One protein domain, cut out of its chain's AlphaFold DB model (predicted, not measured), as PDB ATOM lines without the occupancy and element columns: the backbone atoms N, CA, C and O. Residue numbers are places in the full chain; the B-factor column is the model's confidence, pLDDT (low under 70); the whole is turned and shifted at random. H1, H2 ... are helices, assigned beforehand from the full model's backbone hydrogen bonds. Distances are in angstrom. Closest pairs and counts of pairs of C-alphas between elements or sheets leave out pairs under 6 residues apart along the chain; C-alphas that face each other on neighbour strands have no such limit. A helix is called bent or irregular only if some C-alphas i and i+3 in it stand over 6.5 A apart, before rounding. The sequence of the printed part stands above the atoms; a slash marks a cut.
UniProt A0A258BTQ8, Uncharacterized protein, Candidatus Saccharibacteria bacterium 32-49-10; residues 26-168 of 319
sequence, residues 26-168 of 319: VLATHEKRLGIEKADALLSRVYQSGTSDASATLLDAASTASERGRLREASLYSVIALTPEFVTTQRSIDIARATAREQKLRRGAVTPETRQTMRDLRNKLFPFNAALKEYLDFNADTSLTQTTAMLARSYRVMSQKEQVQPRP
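What this domain is: This is residues 26 to 168 of the 319 residues of an uncharacterized protein of Candidatus Saccharibacteria bacterium 32-49-10 (UniProt A0A258BTQ8). Helices H1, H2, H3a, H5 and H6 pack into a body at one end, and a long arm, the helical hairpin of H3b and H4, reaches away from it and makes the longest axis. The bent helix H3 joins the two: its first arm H3a packs among H2, H5 and H6 in the body, and its second arm H3b runs on into the hairpin. The printed part has 143 residues with six named helices, H1 to H6 in order, and no named strand; the class is all helix, and the packing is part aligned, part crossed. It is only just compact, close to loose, with a radius of gyration of the C-alphas of 17.5 A and spans of 53 by 37 by 31 A.

How they stand to each other: H1, residues 26 to 48, touches H2, residues 54 to 67, with residues 43 to 47 alone; the two are about perpendicular at 84 degrees, and their closest C-alphas, Val 46 and Ala 54, are 6.4 A apart. H3, residues 71 to 107, was assigned as one helix by its hydrogen bonds, but it is bent: C-alphas 81 and 84 are 7.2 A apart, and its arms H3a, residues 71 to 81, and H3b, residues 84 to 107, stand at 54 degrees. H2 and H3a form a helical hairpin, opposite ways at a shallow tilt of 17 degrees, with the closest C-alphas, Ala 62 and Ala 74, 4.1 A apart. H3b and H4, residues 112 to 123, form another at 22 degrees, closest at the C-alphas of Ile 93 and Met 118, 6.2 A. H5, residues 126 to 138, meets H4 only through their link and touches H3a at a steep tilt of 37 degrees, only just past shallow; the closest C-alphas, Ser 75 and Tyr 135, are 4.8 A apart. H6, residues 144 to 161, touches H1 the same way at a shallow tilt of 34 degrees, only just short of steep, with the closest C-alphas, Gly 35 and Met 150, 4.1 A apart. Every O i to N i+4 pair is within hydrogen-bond range in H2, H3a, H3b, H4, H5 and H6, and 18 of 19 are in H1.

Where its parts are: H1 begins at C-alpha 26 (135.921, 226.203, 83.898) and is 32.8 A long; H2 is 20.0 A, H3a 15.2 A and H3b 34.4 A. C-alpha 107, where H3b ends, is at (164.487, 261.255, 107.207). H4 is 16.6 A, H5 18.2 A and H6 25.6 A long, with H6 ending at C-alpha 161 (135.954, 229.225, 114.791).

The domain as a whole: The C-alphas farthest apart, of Arg 68 and Arg 106, are 55.6 A apart. The printed part has no cut, and its five links between helices are tight. The mean pLDDT of the printed part is 93.3, and no printed residue is under 70.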
ATOM      1  N   VAL A  26     136.650 227.350  83.335       78.56
ATOM      2  CA  VAL A  26     135.921 226.203  83.898       78.56
ATOM      3  C   VAL A  26     136.861 225.352  84.750       78.56
ATOM      4  O   VAL A  26     136.489 224.961  85.859       78.56
ATOM      5  N   LEU A  27     138.093 225.129  84.279       78.50
ATOM      6  CA  LEU A  27     139.141 224.440  85.036       78.50
ATOM      7  C   LEU A  27     139.472 225.176  86.337       78.50
ATOM      8  O   LEU A  27     139.369 224.587  87.410       78.50
ATOM      9  N   ALA A  28     139.747 226.480  86.273       81.06
ATOM     10  CA  ALA A  28     140.056 227.280  87.458       81.06
ATOM     11  C   ALA A  28     138.907 227.280  88.485       81.06
ATOM     12  O   ALA A  28     139.137 227.204  89.695       81.06
ATOM     13  N   THR A  29     137.654 227.321  88.021       88.62
ATOM     14  CA  THR A  29     136.471 227.239  88.894       88.62
ATOM     15  C   THR A  29     136.371 225.877  89.579       88.62
ATOM     16  O   THR A  29     136.100 225.801  90.782       88.62
ATOM     17  N   HIS A  30     136.617 224.798  88.835       88.50
ATOM     18  CA  HIS A  30     136.618 223.441  89.368       88.50
ATOM     19  C   HIS A  30     137.729 223.236  90.408       88.50
ATOM     20  O   HIS A  30     137.448 222.784  91.518       88.50
ATOM     21  N   GLU A  31     138.961 223.632  90.093       89.50
ATOM     22  CA  GLU A  31     140.120 223.540  90.991       89.50
ATOM     23  C   GLU A  31     139.907 224.321  92.287       89.50
ATOM     24  O   GLU A  31     140.162 223.820  93.387       89.50
ATOM     25  N   LYS A  32     139.368 225.540  92.177       91.88
ATOM     26  CA  LYS A  32     139.009 226.355  93.338       91.88
ATOM     27  C   LYS A  32     138.019 225.625  94.248       91.88
ATOM     28  O   LYS A  32     138.189 225.640  95.467       91.88
ATOM     29  N   ARG A  33     136.999 224.983  93.673       94.81
ATOM     30  CA  ARG A  33     136.005 224.210  94.428       94.81
ATOM     31  C   ARG A  33     136.644 223.019  95.146       94.81
ATOM     32  O   ARG A  33     136.405 222.860  96.338       94.81
ATOM     33  N   LEU A  34     137.502 222.253  94.467       93.38
ATOM     34  CA  LEU A  34     138.224 221.129  95.081       93.38
ATOM     35  C   LEU A  34     139.071 221.572  96.283       93.38
ATOM     36  O   LEU A  34     139.125 220.880  97.298       93.38
ATOM     37  N   GLY A  35     139.719 222.736  96.190       93.75
ATOM     38  CA  GLY A  35     140.510 223.290  97.292       93.75
ATOM     39  C   GLY A  35     139.651 223.619  98.514       93.75
ATOM     40  O   GLY A  35     140.005 223.265  99.639       93.75
ATOM     41  N   ILE A  36     138.489 224.239  98.284       96.69
ATOM     42  CA  ILE A  36     137.517 224.575  99.337       96.69
ATOM     43  C   ILE A  36     136.972 223.307 100.005       96.69
ATOM     44  O   ILE A  36     136.978 223.220 101.231       96.69
ATOM     45  N   GLU A  37     136.543 222.320  99.215       96.69
ATOM     46  CA  GLU A  37     136.002 221.049  99.717       96.69
ATOM     47  C   GLU A  37     137.038 220.298 100.573       96.69
ATOM     48  O   GLU A  37     136.707 219.790 101.647       96.69
ATOM     49  N   LYS A  38     138.313 220.292 100.153       95.19
ATOM     50  CA  LYS A  38     139.419 219.672 100.905       95.19
ATOM     51  C   LYS A  38     139.640 220.342 102.266       95.19
ATOM     52  O   LYS A  38     139.780 219.642 103.270       95.19
ATOM     53  N   ALA A  39     139.645 221.676 102.309       96.69
ATOM     54  CA  ALA A  39     139.787 222.431 103.554       96.69
ATOM     55  C   ALA A  39     138.604 222.187 104.506       96.69
ATOM     56  O   ALA A  39     138.811 221.896 105.686       96.69
ATOM     57  N   ASP A  40     137.374 222.232 103.988       97.25
ATOM     58  CA  ASP A  40     136.161 222.031 104.787       97.25
ATOM     59  C   ASP A  40     136.090 220.618 105.372       97.25
ATOM     60  O   ASP A  40     135.775 220.459 106.554       97.25
ATOM     61  N   ALA A  41     136.430 219.593 104.587       96.19
ATOM     62  CA  ALA A  41     136.451 218.208 105.053       96.19
ATOM     63  C   ALA A  41     137.491 217.980 106.161       96.19
ATOM     64  O   ALA A  41     137.227 217.262 107.130       96.19
ATOM     65  N   LEU A  42     138.678 218.585 106.049       96.50
ATOM     66  CA  LEU A  42     139.695 218.484 107.090       96.50
ATOM     67  C   LEU A  42     139.261 219.209 108.364       96.50
ATOM     68  O   LEU A  42     139.189 218.587 109.423       96.50
ATOM     69  N   LEU A  43     138.939 220.498 108.261       96.75
ATOM     70  CA  LEU A  43     138.665 221.328 109.432       96.75
ATOM     71  C   LEU A  43     137.361 220.946 110.130       96.75
ATOM     72  O   LEU A  43     137.276 221.067 111.349       96.75
ATOM     73  N   SER A  44     136.371 220.413 109.409       95.00
ATOM     74  CA  SER A  44     135.172 219.857 110.048       95.00
ATOM     75  C   SER A  44     135.523 218.718 111.002       95.00
ATOM     76  O   SER A  44     135.017 218.703 112.119       95.00
ATOM     77  N   ARG A  45     136.427 217.807 110.611       94.06
ATOM     78  CA  ARG A  45     136.883 216.704 111.479       94.06
ATOM     79  C   ARG A  45     137.669 217.216 112.682       94.06
ATOM     80  O   ARG A  45     137.437 216.754 113.791       94.06
ATOM     81  N   VAL A  46     138.554 218.188 112.456       94.38
ATOM     82  CA  VAL A  46     139.355 218.819 113.517       94.38
ATOM     83  C   VAL A  46     138.442 219.477 114.551       94.38
ATOM     84  O   VAL A  46     138.505 219.148 115.725       94.38
ATOM     85  N   TYR A  47     137.503 220.332 114.142       93.69
ATOM     86  CA  TYR A  47     136.611 220.992 115.101       93.69
ATOM     87  C   TYR A  47     135.558 220.056 115.715       93.69
ATOM     88  O   TYR A  47     135.098 220.308 116.827       93.69
ATOM     89  N   GLN A  48     135.180 218.963 115.043       91.88
ATOM     90  CA  GLN A  48     134.316 217.932 115.633       91.88
ATOM     91  C   GLN A  48     134.983 217.192 116.797       91.88
ATOM     92  O   GLN A  48     134.269 216.673 117.653       91.88
ATOM     93  N   SER A  49     136.318 217.176 116.882       86.81
ATOM     94  CA  SER A  49     137.031 216.591 118.024       86.81
ATOM     95  C   SER A  49     137.017 217.480 119.274       86.81
ATOM     96  O   SER A  49     137.657 217.141 120.266       86.81
ATOM     97  N   GLY A  50     136.313 218.619 119.239       82.94
ATOM     98  CA  GLY A  50     136.179 219.536 120.371       82.94
ATOM     99  C   GLY A  50     137.379 220.459 120.587       82.94
ATOM    100  O   GLY A  50     137.443 221.115 121.622       82.94
ATOM    101  N   THR A  51     138.320 220.525 119.638       87.25
ATOM    102  CA  THR A  51     139.459 221.444 119.756       87.25
ATOM    103  C   THR A  51     139.031 222.903 119.604       87.25
ATOM    104  O   THR A  51     138.191 223.236 118.763       87.25
ATOM    105  N   SER A  52     139.635 223.778 120.407       83.19
ATOM    106  CA  SER A  52     139.561 225.234 120.249       83.19
ATOM    107  C   SER A  52     140.772 225.815 119.517       83.19
ATOM    108  O   SER A  52     140.738 226.987 119.168       83.19
ATOM    109  N   ASP A  53     141.819 225.015 119.292       91.12
ATOM    110  CA  ASP A  53     143.046 225.403 118.593       91.12
ATOM    111  C   ASP A  53     143.338 224.374 117.496       91.12
ATOM    112  O   ASP A  53     143.936 223.310 117.713       91.12
ATOM    113  N   ALA A  54     142.850 224.676 116.292       94.12
ATOM    114  CA  ALA A  54     143.037 223.789 115.156       94.12
ATOM    115  C   ALA A  54     144.500 223.746 114.703       94.12
ATOM    116  O   ALA A  54     144.932 222.708 114.205       94.12
ATOM    117  N   SER A  55     145.260 224.829 114.893       96.25
ATOM    118  CA  SER A  55     146.665 224.911 114.487       96.25
ATOM    119  C   SER A  55     147.507 223.911 115.274       96.25
ATOM    120  O   SER A  55     148.153 223.055 114.671       96.25
ATOM    121  N   ALA A  56     147.425 223.939 116.607       96.25
ATOM    122  CA  ALA A  56     148.145 222.994 117.463       96.25
ATOM    123  C   ALA A  56     147.744 221.539 117.167       96.25
ATOM    124  O   ALA A  56     148.594 220.682 116.936       96.25
ATOM    125  N   THR A  57     146.436 221.286 117.054       96.75
ATOM    126  CA  THR A  57     145.899 219.945 116.754       96.75
ATOM    127  C   THR A  57     146.427 219.397 115.424       96.75
ATOM    128  O   THR A  57     146.736 218.210 115.302       96.75
ATOM    129  N   LEU A  58     146.515 220.250 114.402       98.00
ATOM    130  CA  LEU A  58     147.021 219.866 113.089       98.00
ATOM    131  C   LEU A  58     148.537 219.651 113.089       98.00
ATOM    132  O   LEU A  58     148.987 218.738 112.405       98.00
ATOM    133  N   LEU A  59     149.316 220.424 113.850       97.88
ATOM    134  CA  LEU A  59     150.764 220.205 113.978       97.88
ATOM    135  C   LEU A  59     151.075 218.866 114.664       97.88
ATOM    136  O   LEU A  59     151.909 218.109 114.165       97.88
ATOM    137  N   ASP A  60     150.343 218.510 115.721       97.25
ATOM    138  CA  ASP A  60     150.473 217.199 116.375       97.25
ATOM    139  C   ASP A  60     150.120 216.053 115.410       97.25
ATOM    140  O   ASP A  60     150.826 215.037 115.304       97.25
ATOM    141  N   ALA A  61     149.038 216.227 114.645       97.12
ATOM    142  CA  ALA A  61     148.638 215.278 113.614       97.12
ATOM    143  C   ALA A  61     149.674 215.186 112.481       97.12
ATOM    144  O   ALA A  61     149.890 214.094 111.947       97.12
ATOM    145  N   ALA A  62     150.322 216.298 112.124       97.75
ATOM    146  CA  ALA A  62     151.377 216.346 111.120       97.75
ATOM    147  C   ALA A  62     152.606 215.552 111.572       97.75
ATOM    148  O   ALA A  62     153.083 214.704 110.815       97.75
ATOM    149  N   SER A  63     153.050 215.744 112.819       97.62
ATOM    150  CA  SER A  63     154.146 214.969 113.419       97.62
ATOM    151  C   SER A  63     153.831 213.474 113.389       97.62
ATOM    152  O   SER A  63     154.581 212.679 112.824       97.62
ATOM    153  N   THR A  64     152.638 213.098 113.857       97.94
ATOM    154  CA  THR A  64     152.172 211.701 113.852       97.94
ATOM    155  C   THR A  64     152.085 211.114 112.435       97.94
ATOM    156  O   THR A  64     152.315 209.921 112.217       97.94
ATOM    157  N   ALA A  65     151.680 211.907 111.441       97.69
ATOM    158  CA  ALA A  65     151.639 211.471 110.049       97.69
ATOM    159  C   ALA A  65     153.050 211.281 109.476       97.69
ATOM    160  O   ALA A  65     153.285 210.269 108.811       97.69
ATOM    161  N   SER A  66     153.972 212.194 109.782       96.88
ATOM    162  CA  SER A  66     155.373 212.145 109.357       96.88
ATOM    163  C   SER A  66     156.088 210.910 109.909       96.88
ATOM    164  O   SER A  66     156.638 210.128 109.136       96.88
ATOM    165  N   GLU A  67     155.955 210.634 111.211       97.25
ATOM    166  CA  GLU A  67     156.511 209.439 111.873       97.25
ATOM    167  C   GLU A  67     156.018 208.123 111.254       97.25
ATOM    168  O   GLU A  67     156.705 207.104 111.280       97.25
ATOM    169  N   ARG A  68     154.819 208.138 110.664       97.81
ATOM    170  CA  ARG A  68     154.219 206.989 109.969       97.81
ATOM    171  C   ARG A  68     154.528 206.956 108.468       97.81
ATOM    172  O   ARG A  68     153.907 206.176 107.748       97.81
ATOM    173  N   GLY A  69     155.411 207.823 107.973       96.50
ATOM    174  CA  GLY A  69     155.769 207.925 106.555       96.50
ATOM    175  C   GLY A  69     154.661 208.489 105.657       96.50
ATOM    176  O   GLY A  69     154.746 208.399 104.432       96.50
ATOM    177  N   ARG A  70     153.602 209.084 106.223       97.56
ATOM    178  CA  ARG A  70     152.476 209.666 105.473       97.56
ATOM    179  C   ARG A  70     152.776 211.117 105.088       97.56
ATOM    180  O   ARG A  70     152.058 212.035 105.476       97.56
ATOM    181  N   LEU A  71     153.834 211.325 104.302       96.06
ATOM    182  CA  LEU A  71     154.407 212.651 104.012       96.06
ATOM    183  C   LEU A  71     153.426 213.626 103.333       96.06
ATOM    184  O   LEU A  71     153.380 214.798 103.691       96.06
ATOM    185  N   ARG A  72     152.575 213.142 102.414       95.81
ATOM    186  CA  ARG A  72     151.513 213.959 101.780       95.81
ATOM    187  C   ARG A  72     150.498 214.501 102.783       95.81
ATOM    188  O   ARG A  72     149.973 215.597 102.612       95.81
ATOM    189  N   GLU A  73     150.181 213.696 103.790       96.94
ATOM    190  CA  GLU A  73     149.225 214.042 104.836       96.94
ATOM    191  C   GLU A  73     149.876 214.974 105.863       96.94
ATOM    192  O   GLU A  73     149.285 215.989 106.220       96.94
ATOM    193  N   ALA A  74     151.120 214.680 106.256       97.81
ATOM    194  CA  ALA A  74     151.907 215.521 107.147       97.81
ATOM    195  C   ALA A  74     152.065 216.947 106.595       97.81
ATOM    196  O   ALA A  74     151.709 217.906 107.276       97.81
ATOM    197  N   SER A  75     152.497 217.091 105.338       97.38
ATOM    198  CA  SER A  75     152.688 218.409 104.719       97.38
ATOM    199  C   SER A  75     151.379 219.186 104.558       97.38
ATOM    200  O   SER A  75     151.351 220.397 104.774       97.38
ATOM    201  N   LEU A  76     150.267 218.499 104.256       97.69
ATOM    202  CA  LEU A  76     148.930 219.103 104.223       97.69
ATOM    203  C   LEU A  76     148.528 219.671 105.589       97.69
ATOM    204  O   LEU A  76     147.990 220.777 105.659       97.69
ATOM    205  N   TYR A  77     148.751 218.916 106.664       98.44
ATOM    206  CA  TYR A  77     148.408 219.355 108.013       98.44
ATOM    207  C   TYR A  77     149.278 220.532 108.451       98.44
ATOM    208  O   TYR A  77     148.727 221.547 108.877       98.44
ATOM    209  N   SER A  78     150.595 220.453 108.243       98.25
ATOM    210  CA  SER A  78     151.534 221.531 108.567       98.25
ATOM    211  C   SER A  78     151.192 222.838 107.853       98.25
ATOM    212  O   SER A  78     151.067 223.880 108.498       98.25
ATOM    213  N   VAL A  79     150.984 222.813 106.529       98.31
ATOM    214  CA  VAL A  79     150.738 224.054 105.773       98.31
ATOM    215  C   VAL A  79     149.416 224.717 106.175       98.31
ATOM    216  O   VAL A  79     149.341 225.943 106.282       98.31
ATOM    217  N   ILE A  80     148.374 223.926 106.457       98.38
ATOM    218  CA  ILE A  80     147.085 224.453 106.923       98.38
ATOM    219  C   ILE A  80     147.223 225.039 108.329       98.38
ATOM    220  O   ILE A  80     146.766 226.160 108.548       98.38
ATOM    221  N   ALA A  81     147.886 224.329 109.245       98.00
ATOM    222  CA  ALA A  81     148.099 224.780 110.618       98.00
ATOM    223  C   ALA A  81     148.839 226.121 110.695       98.00
ATOM    224  O   ALA A  81     148.502 226.971 111.510       98.00
ATOM    225  N   LEU A  82     149.823 226.329 109.818       97.94
ATOM    226  CA  LEU A  82     150.666 227.528 109.808       97.94
ATOM    227  C   LEU A  82     150.050 228.704 109.029       97.94
ATOM    228  O   LEU A  82     150.581 229.816 109.047       97.94
ATOM    229  N   THR A  83     148.921 228.496 108.341       97.81
ATOM    230  CA  THR A  83     148.295 229.539 107.514       97.81
ATOM    231  C   THR A  83     147.858 230.778 108.325       97.81
ATOM    232  O   THR A  83     148.116 231.893 107.862       97.81
ATOM    233  N   PRO A  84     147.219 230.668 109.512       95.94
ATOM    234  CA  PRO A  84     146.823 231.846 110.293       95.94
ATOM    235  C   PRO A  84     147.998 232.726 110.729       95.94
ATOM    236  O   PRO A  84     147.920 233.957 110.632       95.94
ATOM    237  N   GLU A  85     149.100 232.109 111.163       95.50
ATOM    238  CA  GLU A  85     150.315 232.829 111.550       95.50
ATOM    239  C   GLU A  85     150.957 233.524 110.345       95.50
ATOM    240  O   GLU A  85     151.316 234.701 110.446       95.50
ATOM    241  N   PHE A  86     151.021 232.856 109.188       96.81
ATOM    242  CA  PHE A  86     151.492 233.464 107.942       96.81
ATOM    243  C   PHE A  86     150.694 234.724 107.587       96.81
ATOM    244  O   PHE A  86     151.275 235.794 107.407       96.81
ATOM    245  N   VAL A  87     149.359 234.632 107.545       95.69
ATOM    246  CA  VAL A  87     148.483 235.755 107.159       95.69
ATOM    247  C   VAL A  87     148.603 236.932 108.136       95.69
ATOM    248  O   VAL A  87     148.538 238.101 107.734       95.69
ATOM    249  N   THR A  88     148.786 236.638 109.424       93.94
ATOM    250  CA  THR A  88     148.983 237.653 110.467       93.94
ATOM    251  C   THR A  88     150.353 238.317 110.340       93.94
ATOM    252  O   THR A  88     150.450 239.544 110.329       93.94
ATOM    253  N   THR A  89     151.406 237.521 110.166       95.50
ATOM    254  CA  THR A  89     152.785 238.003 110.020       95.50
ATOM    255  C   THR A  89     152.955 238.822 108.744       95.50
ATOM    256  O   THR A  89     153.571 239.890 108.780       95.50
ATOM    257  N   GLN A  90     152.344 238.400 107.633       94.44
ATOM    258  CA  GLN A  90     152.383 239.131 106.366       94.44
ATOM    259  C   GLN A  90     151.773 240.533 106.506       94.44
ATOM    260  O   GLN A  90     152.363 241.514 106.052       94.44
ATOM    261  N   ARG A  91     150.664 240.660 107.247       92.88
ATOM    262  CA  ARG A  91     150.078 241.968 107.573       92.88
ATOM    263  C   ARG A  91     151.049 242.848 108.359       92.88
ATOM    264  O   ARG A  91     151.199 244.030 108.050       92.88
ATOM    265  N   SER A  92     151.709 242.291 109.372       94.88
ATOM    266  CA  SER A  92     152.706 243.023 110.160       94.88
ATOM    267  C   SER A  92     153.892 243.476 109.306       94.88
ATOM    268  O   SER A  92     154.393 244.584 109.503       94.88
ATOM    269  N   ILE A  93     154.306 242.674 108.319       93.81
ATOM    270  CA  ILE A  93     155.347 243.053 107.353       93.81
ATOM    271  C   ILE A  93     154.894 244.236 106.503       93.81
ATOM    272  O   ILE A  93     155.675 245.163 106.296       93.81
ATOM    273  N   ASP A  94     153.654 244.241 106.021       92.12
ATOM    274  CA  ASP A  94     153.158 245.335 105.186       92.12
ATOM    275  C   ASP A  94     153.016 246.645 105.972       92.12
ATOM    276  O   ASP A  94     153.379 247.708 105.459       92.12
ATOM    277  N   ILE A  95     152.624 246.569 107.246       94.62
ATOM    278  CA  ILE A  95     152.661 247.711 108.172       94.62
ATOM    279  C   ILE A  95     154.103 248.207 108.346       94.62
ATOM    280  O   ILE A  95     154.375 249.390 108.140       94.62
ATOM    281  N   ALA A  96     155.050 247.313 108.650       94.19
ATOM    282  CA  ALA A  96     156.454 247.680 108.831       94.19
ATOM    283  C   ALA A  96     157.068 248.291 107.555       94.19
ATOM    284  O   ALA A  96     157.829 249.258 107.627       94.19
ATOM    285  N   ARG A  97     156.694 247.789 106.371       93.56
ATOM    286  CA  ARG A  97     157.087 248.356 105.070       93.56
ATOM    287  C   ARG A  97     156.518 249.756 104.863       93.56
ATOM    288  O   ARG A  97     157.240 250.623 104.368       93.56
ATOM    289  N   ALA A  98     155.256 249.990 105.220       95.38
ATOM    290  CA  ALA A  98     154.652 251.318 105.150       95.38
ATOM    291  C   ALA A  98     155.394 252.309 106.064       95.38
ATOM    292  O   ALA A  98     155.792 253.380 105.605       95.38
ATOM    293  N   THR A  99     155.699 251.906 107.301       95.88
ATOM    294  CA  THR A  99     156.513 252.697 108.237       95.88
ATOM    295  C   THR A  99     157.913 252.983 107.685       95.88
ATOM    296  O   THR A  99     158.374 254.122 107.725       95.88
ATOM    297  N   ALA A 100     158.589 251.985 107.109       93.62
ATOM    298  CA  ALA A 100     159.910 252.165 106.508       93.62
ATOM    299  C   ALA A 100     159.886 253.158 105.332       93.62
ATOM    300  O   ALA A 100     160.786 253.994 105.204       93.62
ATOM    301  N   ARG A 101     158.848 253.109 104.484       95.00
ATOM    302  CA  ARG A 101     158.655 254.074 103.385       95.00
ATOM    303  C   ARG A 101     158.479 255.491 103.919       95.00
ATOM    304  O   ARG A 101     159.143 256.403 103.434       95.00
ATOM    305  N   GLU A 102     157.649 255.672 104.940       95.44
ATOM    306  CA  GLU A 102     157.434 256.973 105.576       95.44
ATOM    307  C   GLU A 102     158.725 257.535 106.194       95.44
ATOM    308  O   GLU A 102     159.056 258.705 105.993       95.44
ATOM    309  N   GLN A 103     159.503 256.701 106.888       94.94
ATOM    310  CA  GLN A 103     160.802 257.094 107.440       94.94
ATOM    311  C   GLN A 103     161.784 257.511 106.348       94.94
ATOM    312  O   GLN A 103     162.431 258.549 106.480       94.94
ATOM    313  N   LYS A 104     161.864 256.750 105.250       92.62
ATOM    314  CA  LYS A 104     162.725 257.090 104.113       92.62
ATOM    315  C   LYS A 104     162.328 258.433 103.495       92.62
ATOM    316  O   LYS A 104     163.210 259.233 103.207       92.62
ATOM    317  N   LEU A 105     161.029 258.702 103.358       94.00
ATOM    318  CA  LEU A 105     160.522 259.983 102.855       94.00
ATOM    319  C   LEU A 105     160.839 261.152 103.799       94.00
ATOM    320  O   LEU A 105     161.215 262.223 103.334       94.00
ATOM    321  N   ARG A 106     160.704 260.965 105.117       94.50
ATOM    322  CA  ARG A 106     160.883 262.045 106.106       94.50
ATOM    323  C   ARG A 106     162.334 262.294 106.512       94.50
ATOM    324  O   ARG A 106     162.689 263.422 106.828       94.50
ATOM    325  N   ARG A 107     163.146 261.241 106.592       91.88
ATOM    326  CA  ARG A 107     164.487 261.255 107.207       91.88
ATOM    327  C   ARG A 107     165.598 260.836 106.244       91.88
ATOM    328  O   ARG A 107     166.751 260.782 106.648       91.88
ATOM    329  N   GLY A 108     165.267 260.454 105.010       93.12
ATOM    330  CA  GLY A 108     166.220 259.902 104.039       93.12
ATOM    331  C   GLY A 108     166.682 258.468 104.338       93.12
ATOM    332  O   GLY A 108     167.312 257.843 103.489       93.12
ATOM    333  N   ALA A 109     166.346 257.909 105.507       92.56
ATOM    334  CA  ALA A 109     166.787 256.585 105.935       92.56
ATOM    335  C   ALA A 109     165.734 255.855 106.787       92.56
ATOM    336  O   ALA A 109     164.958 256.468 107.518       92.56
ATOM    337  N   VAL A 110     165.747 254.521 106.707       92.75
ATOM    338  CA  VAL A 110     164.971 253.613 107.573       92.75
ATOM    339  C   VAL A 110     165.733 253.387 108.877       92.75
ATOM    340  O   VAL A 110     166.943 253.131 108.811       92.75
ATOM    341  N   THR A 111     165.052 253.443 110.025       91.94
ATOM    342  CA  THR A 111     165.699 253.285 111.340       91.94
ATOM    343  C   THR A 111     166.176 251.847 111.586       91.94
ATOM    344  O   THR A 111     165.586 250.910 111.032       91.94
ATOM    345  N   PRO A 112     167.220 251.639 112.413       91.75
ATOM    346  CA  PRO A 112     167.681 250.301 112.789       91.75
ATOM    347  C   PRO A 112     166.571 249.418 113.375       91.75
ATOM    348  O   PRO A 112     166.449 248.260 112.988       91.75
ATOM    349  N   GLU A 113     165.699 249.969 114.220       93.19
ATOM    350  CA  GLU A 113     164.603 249.234 114.874       93.19
ATOM    351  C   GLU A 113     163.578 248.735 113.853       93.19
ATOM    352  O   GLU A 113     163.086 247.609 113.935       93.19
ATOM    353  N   THR A 114     163.281 249.554 112.843       91.75
ATOM    354  CA  THR A 114     162.352 249.183 111.768       91.75
ATOM    355  C   THR A 114     162.958 248.091 110.888       91.75
ATOM    356  O   THR A 114     162.256 247.160 110.491       91.75
ATOM    357  N   ARG A 115     164.270 248.154 110.618       88.50
ATOM    358  CA  ARG A 115     164.990 247.076 109.915       88.50
ATOM    359  C   ARG A 115     164.956 245.776 110.713       88.50
ATOM    360  O   ARG A 115     164.619 244.747 110.135       88.50
ATOM    361  N   GLN A 116     165.230 245.836 112.017       87.94
ATOM    362  CA  GLN A 116     165.197 244.663 112.889       87.94
ATOM    363  C   GLN A 116     163.790 244.058 112.961       87.94
ATOM    364  O   GLN A 116     163.634 242.864 112.742       87.94
ATOM    365  N   THR A 117     162.753 244.882 113.116       92.12
ATOM    366  CA  THR A 117     161.355 244.419 113.107       92.12
ATOM    367  C   THR A 117     161.011 243.685 111.810       92.12
ATOM    368  O   THR A 117     160.420 242.609 111.834       92.12
ATOM    369  N   MET A 118     161.397 244.238 110.654       87.88
ATOM    370  CA  MET A 118     161.177 243.566 109.370       87.88
ATOM    371  C   MET A 118     161.942 242.243 109.270       87.88
ATOM    372  O   MET A 118     161.417 241.296 108.689       87.88
ATOM    373  N   ARG A 119     163.159 242.168 109.819       85.88
ATOM    374  CA  ARG A 119     163.959 240.939 109.860       85.88
ATOM    375  C   ARG A 119     163.292 239.871 110.727       85.88
ATOM    376  O   ARG A 119     163.105 238.752 110.259       85.88
ATOM    377  N   ASP A 120     162.857 240.225 111.931       86.88
ATOM    378  CA  ASP A 120     162.196 239.293 112.852       86.88
ATOM    379  C   ASP A 120     160.888 238.758 112.262       86.88
ATOM    380  O   ASP A 120     160.600 237.565 112.333       86.88
ATOM    381  N   LEU A 121     160.110 239.628 111.612       91.56
ATOM    382  CA  LEU A 121     158.885 239.225 110.929       91.56
ATOM    383  C   LEU A 121     159.154 238.307 109.730       91.56
ATOM    384  O   LEU A 121     158.393 237.372 109.510       91.56
ATOM    385  N   ARG A 122     160.233 238.530 108.968       86.06
ATOM    386  CA  ARG A 122     160.638 237.602 107.898       86.06
ATOM    387  C   ARG A 122     161.012 236.234 108.458       86.06
ATOM    388  O   ARG A 122     160.574 235.237 107.897       86.06
ATOM    389  N   ASN A 123     161.737 236.192 109.579       84.50
ATOM    390  CA  ASN A 123     162.108 234.930 110.219       84.50
ATOM    391  C   ASN A 123     160.869 234.097 110.606       84.50
ATOM    392  O   ASN A 123     160.875 232.876 110.473       84.50
ATOM    393  N   LYS A 124     159.777 234.755 111.011       89.88
ATOM    394  CA  LYS A 124     158.498 234.096 111.330       89.88
ATOM    395  C   LYS A 124     157.778 233.493 110.121       89.88
ATOM    396  O   LYS A 124     156.894 232.665 110.300       89.88
ATOM    397  N   LEU A 125     158.134 233.871 108.891       90.31
ATOM    398  CA  LEU A 125     157.546 233.268 107.690       90.31
ATOM    399  C   LEU A 125     158.206 231.940 107.298       90.31
ATOM    400  O   LEU A 125     157.621 231.191 106.515       90.31
ATOM    401  N   PHE A 126     159.403 231.634 107.811       87.56
ATOM    402  CA  PHE A 126     160.145 230.441 107.396       87.56
ATOM    403  C   PHE A 126     159.398 229.122 107.624       87.56
ATOM    404  O   PHE A 126     159.362 228.334 106.676       87.56
ATOM    405  N   PRO A 127     158.745 228.877 108.781       90.31
ATOM    406  CA  PRO A 127     158.014 227.628 108.991       90.31
ATOM    407  C   PRO A 127     156.917 227.411 107.945       90.31
ATOM    408  O   PRO A 127     156.805 226.330 107.370       90.31
ATOM    409  N   PHE A 128     156.138 228.455 107.641       96.06
ATOM    410  CA  PHE A 128     155.095 228.372 106.620       96.06
ATOM    411  C   PHE A 128     155.679 228.150 105.222       96.06
ATOM    412  O   PHE A 128     155.155 227.331 104.472       96.06
ATOM    413  N   ASN A 129     156.760 228.850 104.866       93.00
ATOM    414  CA  ASN A 129     157.398 228.696 103.557       93.00
ATOM    415  C   ASN A 129     157.916 227.266 103.351       93.00
ATOM    416  O   ASN A 129     157.667 226.682 102.299       93.00
ATOM    417  N   ALA A 130     158.570 226.691 104.367       90.81
ATOM    418  CA  ALA A 130     159.032 225.307 104.342       90.81
ATOM    419  C   ALA A 130     157.856 224.328 104.186       90.81
ATOM    420  O   ALA A 130     157.848 223.521 103.259       90.81
ATOM    421  N   ALA A 131     156.809 224.470 105.008       95.94
ATOM    422  CA  ALA A 131     155.625 223.614 104.932       95.94
ATOM    423  C   ALA A 131     154.880 223.739 103.591       95.94
ATOM    424  O   ALA A 131     154.381 222.747 103.060       95.94
ATOM    425  N   LEU A 132     154.801 224.947 103.020       96.94
ATOM    426  CA  LEU A 132     154.193 225.164 101.709       96.94
ATOM    427  C   LEU A 132     155.012 224.492 100.612       96.94
ATOM    428  O   LEU A 132     154.431 223.808  99.773       96.94
ATOM    429  N   LYS A 133     156.335 224.660 100.622       93.75
ATOM    430  CA  LYS A 133     157.227 224.005  99.664       93.75
ATOM    431  C   LYS A 133     157.082 222.486  99.729       93.75
ATOM    432  O   LYS A 133     156.799 221.877  98.703       93.75
ATOM    433  N   GLU A 134     157.164 221.889 100.918       94.69
ATOM    434  CA  GLU A 134     156.944 220.448 101.115       94.69
ATOM    435  C   GLU A 134     155.560 220.001 100.633       94.69
ATOM    436  O   GLU A 134     155.418 218.956  99.998       94.69
ATOM    437  N   TYR A 135     154.515 220.786 100.909       96.56
ATOM    438  CA  TYR A 135     153.170 220.469 100.448       96.56
ATOM    439  C   TYR A 135     153.087 220.438  98.923       96.56
ATOM    440  O   TYR A 135     152.567 219.462  98.373       96.56
ATOM    441  N   LEU A 136     153.598 221.473  98.251       94.88
ATOM    442  CA  LEU A 136     153.655 221.550  96.790       94.88
ATOM    443  C   LEU A 136     154.483 220.398  96.203       94.88
ATOM    444  O   LEU A 136     154.111 219.846  95.168       94.88
ATOM    445  N   ASP A 137     155.555 220.005  96.888       92.38
ATOM    446  CA  ASP A 137     156.461 218.957  96.437       92.38
ATOM    447  C   ASP A 137     155.838 217.555  96.541       92.38
ATOM    448  O   ASP A 137     155.772 216.806  95.561       92.38
ATOM    449  N   PHE A 138     155.271 217.216  97.703       92.38
ATOM    450  CA  PHE A 138     154.609 215.928  97.919       92.38
ATOM    451  C   PHE A 138     153.263 215.815  97.192       92.38
ATOM    452  O   PHE A 138     152.825 214.699  96.891       92.38
ATOM    453  N   ASN A 139     152.601 216.937  96.897       91.06
ATOM    454  CA  ASN A 139     151.298 216.996  96.231       91.06
ATOM    455  C   ASN A 139     151.397 217.636  94.835       91.06
ATOM    456  O   ASN A 139     150.535 218.433  94.466       91.06
ATOM    457  N   ALA A 140     152.418 217.246  94.066       85.56
ATOM    458  CA  ALA A 140     152.778 217.800  92.758       85.56
ATOM    459  C   ALA A 140     151.607 217.995  91.772       85.56
ATOM    460  O   ALA A 140     151.578 218.996  91.056       85.56
ATOM    461  N   ASP A 141     150.625 217.089  91.780       86.00
ATOM    462  CA  ASP A 141     149.450 217.121  90.893       86.00
ATOM    463  C   ASP A 141     148.413 218.192  91.282       86.00
ATOM    464  O   ASP A 141     147.459 218.447  90.550       86.00
ATOM    465  N   THR A 142     148.563 218.815  92.454       88.00
ATOM    466  CA  THR A 142     147.659 219.867  92.928       88.00
ATOM    467  C   THR A 142     147.985 221.173  92.220       88.00
ATOM    468  O   THR A 142     149.135 221.627  92.238       88.00
ATOM    469  N   SER A 143     146.966 221.817  91.648       90.25
ATOM    470  CA  SER A 143     147.150 223.117  91.011       90.25
ATOM    471  C   SER A 143     147.376 224.234  92.033       90.25
ATOM    472  O   SER A 143     146.898 224.181  93.174       90.25
ATOM    473  N   LEU A 144     148.051 225.310  91.622       91.25
ATOM    474  CA  LEU A 144     148.196 226.493  92.481       91.25
ATOM    475  C   LEU A 144     146.855 227.142  92.833       91.25
ATOM    476  O   LEU A 144     146.711 227.688  93.929       91.25
ATOM    477  N   THR A 145     145.867 227.072  91.938       92.00
ATOM    478  CA  THR A 145     144.507 227.564  92.195       92.00
ATOM    479  C   THR A 145     143.867 226.779  93.330       92.00
ATOM    480  O   THR A 145     143.346 227.375  94.277       92.00
ATOM    481  N   GLN A 146     143.949 225.448  93.267       94.44
ATOM    482  CA  GLN A 146     143.422 224.556  94.292       94.44
ATOM    483  C   GLN A 146     144.123 224.784  95.635       94.44
ATOM    484  O   GLN A 146     143.449 224.955  96.653       94.44
ATOM    485  N   THR A 147     145.457 224.849  95.644       95.56
ATOM    486  CA  THR A 147     146.248 225.123  96.854       95.56
ATOM    487  C   THR A 147     145.874 226.467  97.469       95.56
ATOM    488  O   THR A 147     145.554 226.541  98.652       95.56
ATOM    489  N   THR A 148     145.832 227.530  96.664       96.19
ATOM    490  CA  THR A 148     145.476 228.874  97.141       96.19
ATOM    491  C   THR A 148     144.068 228.897  97.739       96.19
ATOM    492  O   THR A 148     143.857 229.458  98.814       96.19
ATOM    493  N   ALA A 149     143.101 228.265  97.067       96.56
ATOM    494  CA  ALA A 149     141.720 228.191  97.531       96.56
ATOM    495  C   ALA A 149     141.592 227.411  98.845       96.56
ATOM    496  O   ALA A 149     140.861 227.842  99.737       96.56
ATOM    497  N   MET A 150     142.328 226.304  98.975       97.81
ATOM    498  CA  MET A 150     142.402 225.508 100.198       97.81
ATOM    499  C   MET A 150     142.939 226.340 101.364       97.81
ATOM    500  O   MET A 150     142.267 226.446 102.384       97.81
ATOM    501  N   LEU A 151     144.097 226.989 101.208       98.19
ATOM    502  CA  LEU A 151     144.712 227.786 102.276       98.19
ATOM    503  C   LEU A 151     143.835 228.984 102.673       98.19
ATOM    504  O   LEU A 151     143.594 229.219 103.857       98.19
ATOM    505  N   ALA A 152     143.274 229.707 101.697       97.50
ATOM    506  CA  ALA A 152     142.386 230.838 101.970       97.50
ATOM    507  C   ALA A 152     141.099 230.393 102.683       97.50
ATOM    508  O   ALA A 152     140.607 231.081 103.587       97.50
ATOM    509  N   ARG A 153     140.549 229.231 102.302       97.38
ATOM    510  CA  ARG A 153     139.391 228.640 102.976       97.38
ATOM    511  C   ARG A 153     139.740 228.226 104.400       97.38
ATOM    512  O   ARG A 153     138.976 228.567 105.303       97.38
ATOM    513  N   SER A 154     140.884 227.578 104.599       97.56
ATOM    514  CA  SER A 154     141.360 227.170 105.916       97.56
ATOM    515  C   SER A 154     141.509 228.354 106.860       97.56
ATOM    516  O   SER A 154     140.893 228.354 107.924       97.56
ATOM    517  N   TYR A 155     142.206 229.411 106.432       97.31
ATOM    518  CA  TYR A 155     142.340 230.646 107.208       97.31
ATOM    519  C   TYR A 155     140.984 231.201 107.646       97.31
ATOM    520  O   TYR A 155     140.788 231.539 108.814       97.31
ATOM    521  N   ARG A 156     140.025 231.284 106.712       95.75
ATOM    522  CA  ARG A 156     138.690 231.814 107.001       95.75
ATOM    523  C   ARG A 156     137.958 230.964 108.036       95.75
ATOM    524  O   ARG A 156     137.370 231.532 108.951       95.75
ATOM    525  N   VAL A 157     137.950 229.642 107.872       95.25
ATOM    526  CA  VAL A 157     137.258 228.728 108.792       95.25
ATOM    527  C   VAL A 157     137.898 228.787 110.176       95.25
ATOM    528  O   VAL A 157     137.170 228.935 111.156       95.25
ATOM    529  N   MET A 158     139.230 228.750 110.250       96.00
ATOM    530  CA  MET A 158     139.954 228.803 111.520       96.00
ATOM    531  C   MET A 158     139.724 230.128 112.246       96.00
ATOM    532  O   MET A 158     139.248 230.125 113.376       96.00
ATOM    533  N   SER A 159     139.890 231.261 111.553       93.62
ATOM    534  CA  SER A 159     139.619 232.592 112.124       93.62
ATOM    535  C   SER A 159     138.194 232.702 112.676       93.62
ATOM    536  O   SER A 159     137.981 233.217 113.768       93.62
ATOM    537  N   GLN A 160     137.200 232.189 111.940       92.25
ATOM    538  CA  GLN A 160     135.801 232.221 112.372       92.25
ATOM    539  C   GLN A 160     135.548 231.360 113.614       92.25
ATOM    540  O   GLN A 160     134.809 231.778 114.504       92.25
ATOM    541  N   LYS A 161     136.128 230.159 113.671       91.62
ATOM    542  CA  LYS A 161     135.954 229.225 114.791       91.62
ATOM    543  C   LYS A 161     136.684 229.685 116.050       91.62
ATOM    544  O   LYS A 161     136.159 229.501 117.143       91.62
ATOM    545  N   GLU A 162     137.819 230.348 115.879       90.12
ATOM    546  CA  GLU A 162     138.653 230.904 116.951       90.12
ATOM    547  C   GLU A 162     138.251 232.340 117.334       90.12
ATOM    548  O   GLU A 162     138.908 232.976 118.151       90.12
ATOM    549  N   GLN A 163     137.148 232.856 116.775       87.50
ATOM    550  CA  GLN A 163     136.587 234.183 117.076       87.50
ATOM    551  C   GLN A 163     137.551 235.352 116.795       87.50
ATOM    552  O   GLN A 163     137.451 236.425 117.393       87.50
ATOM    553  N   VAL A 164     138.453 235.174 115.830       88.19
ATOM    554  CA  VAL A 164     139.353 236.215 115.327       88.19
ATOM    555  C   VAL A 164     138.714 236.876 114.109       88.19
ATOM    556  O   VAL A 164     138.269 236.201 113.180       88.19
ATOM    557  N   GLN A 165     138.687 238.212 114.076       86.31
ATOM    558  CA  GLN A 165     138.166 238.952 112.926       86.31
ATOM    559  C   GLN A 165     138.998 238.627 111.667       86.31
ATOM    560  O   GLN A 165     140.175 239.001 111.608       86.31
ATOM    561  N   PRO A 166     138.417 237.980 110.636       84.38
ATOM    562  CA  PRO A 166     139.174 237.607 109.454       84.38
ATOM    563  C   PRO A 166     139.524 238.840 108.619       84.38
ATOM    564  O   PRO A 166     138.730 239.780 108.486       84.38
ATOM    565  N   ARG A 167     140.710 238.810 108.006       88.81
ATOM    566  CA  ARG A 167     141.114 239.783 106.982       88.81
ATOM    567  C   ARG A 167     140.248 239.672 105.715       88.81
ATOM    568  O   ARG A 167     139.643 238.622 105.474       88.81
ATOM    569  N   PRO A 168     140.200 240.724 104.873       90.62
ATOM    570  CA  PRO A 168     139.498 240.677 103.594       90.62
ATOM    571  C   PRO A 168     139.965 239.505 102.724       90.62
ATOM    572  O   PRO A 168     141.158 239.320 102.486       90.62
TER     573      PRO A 168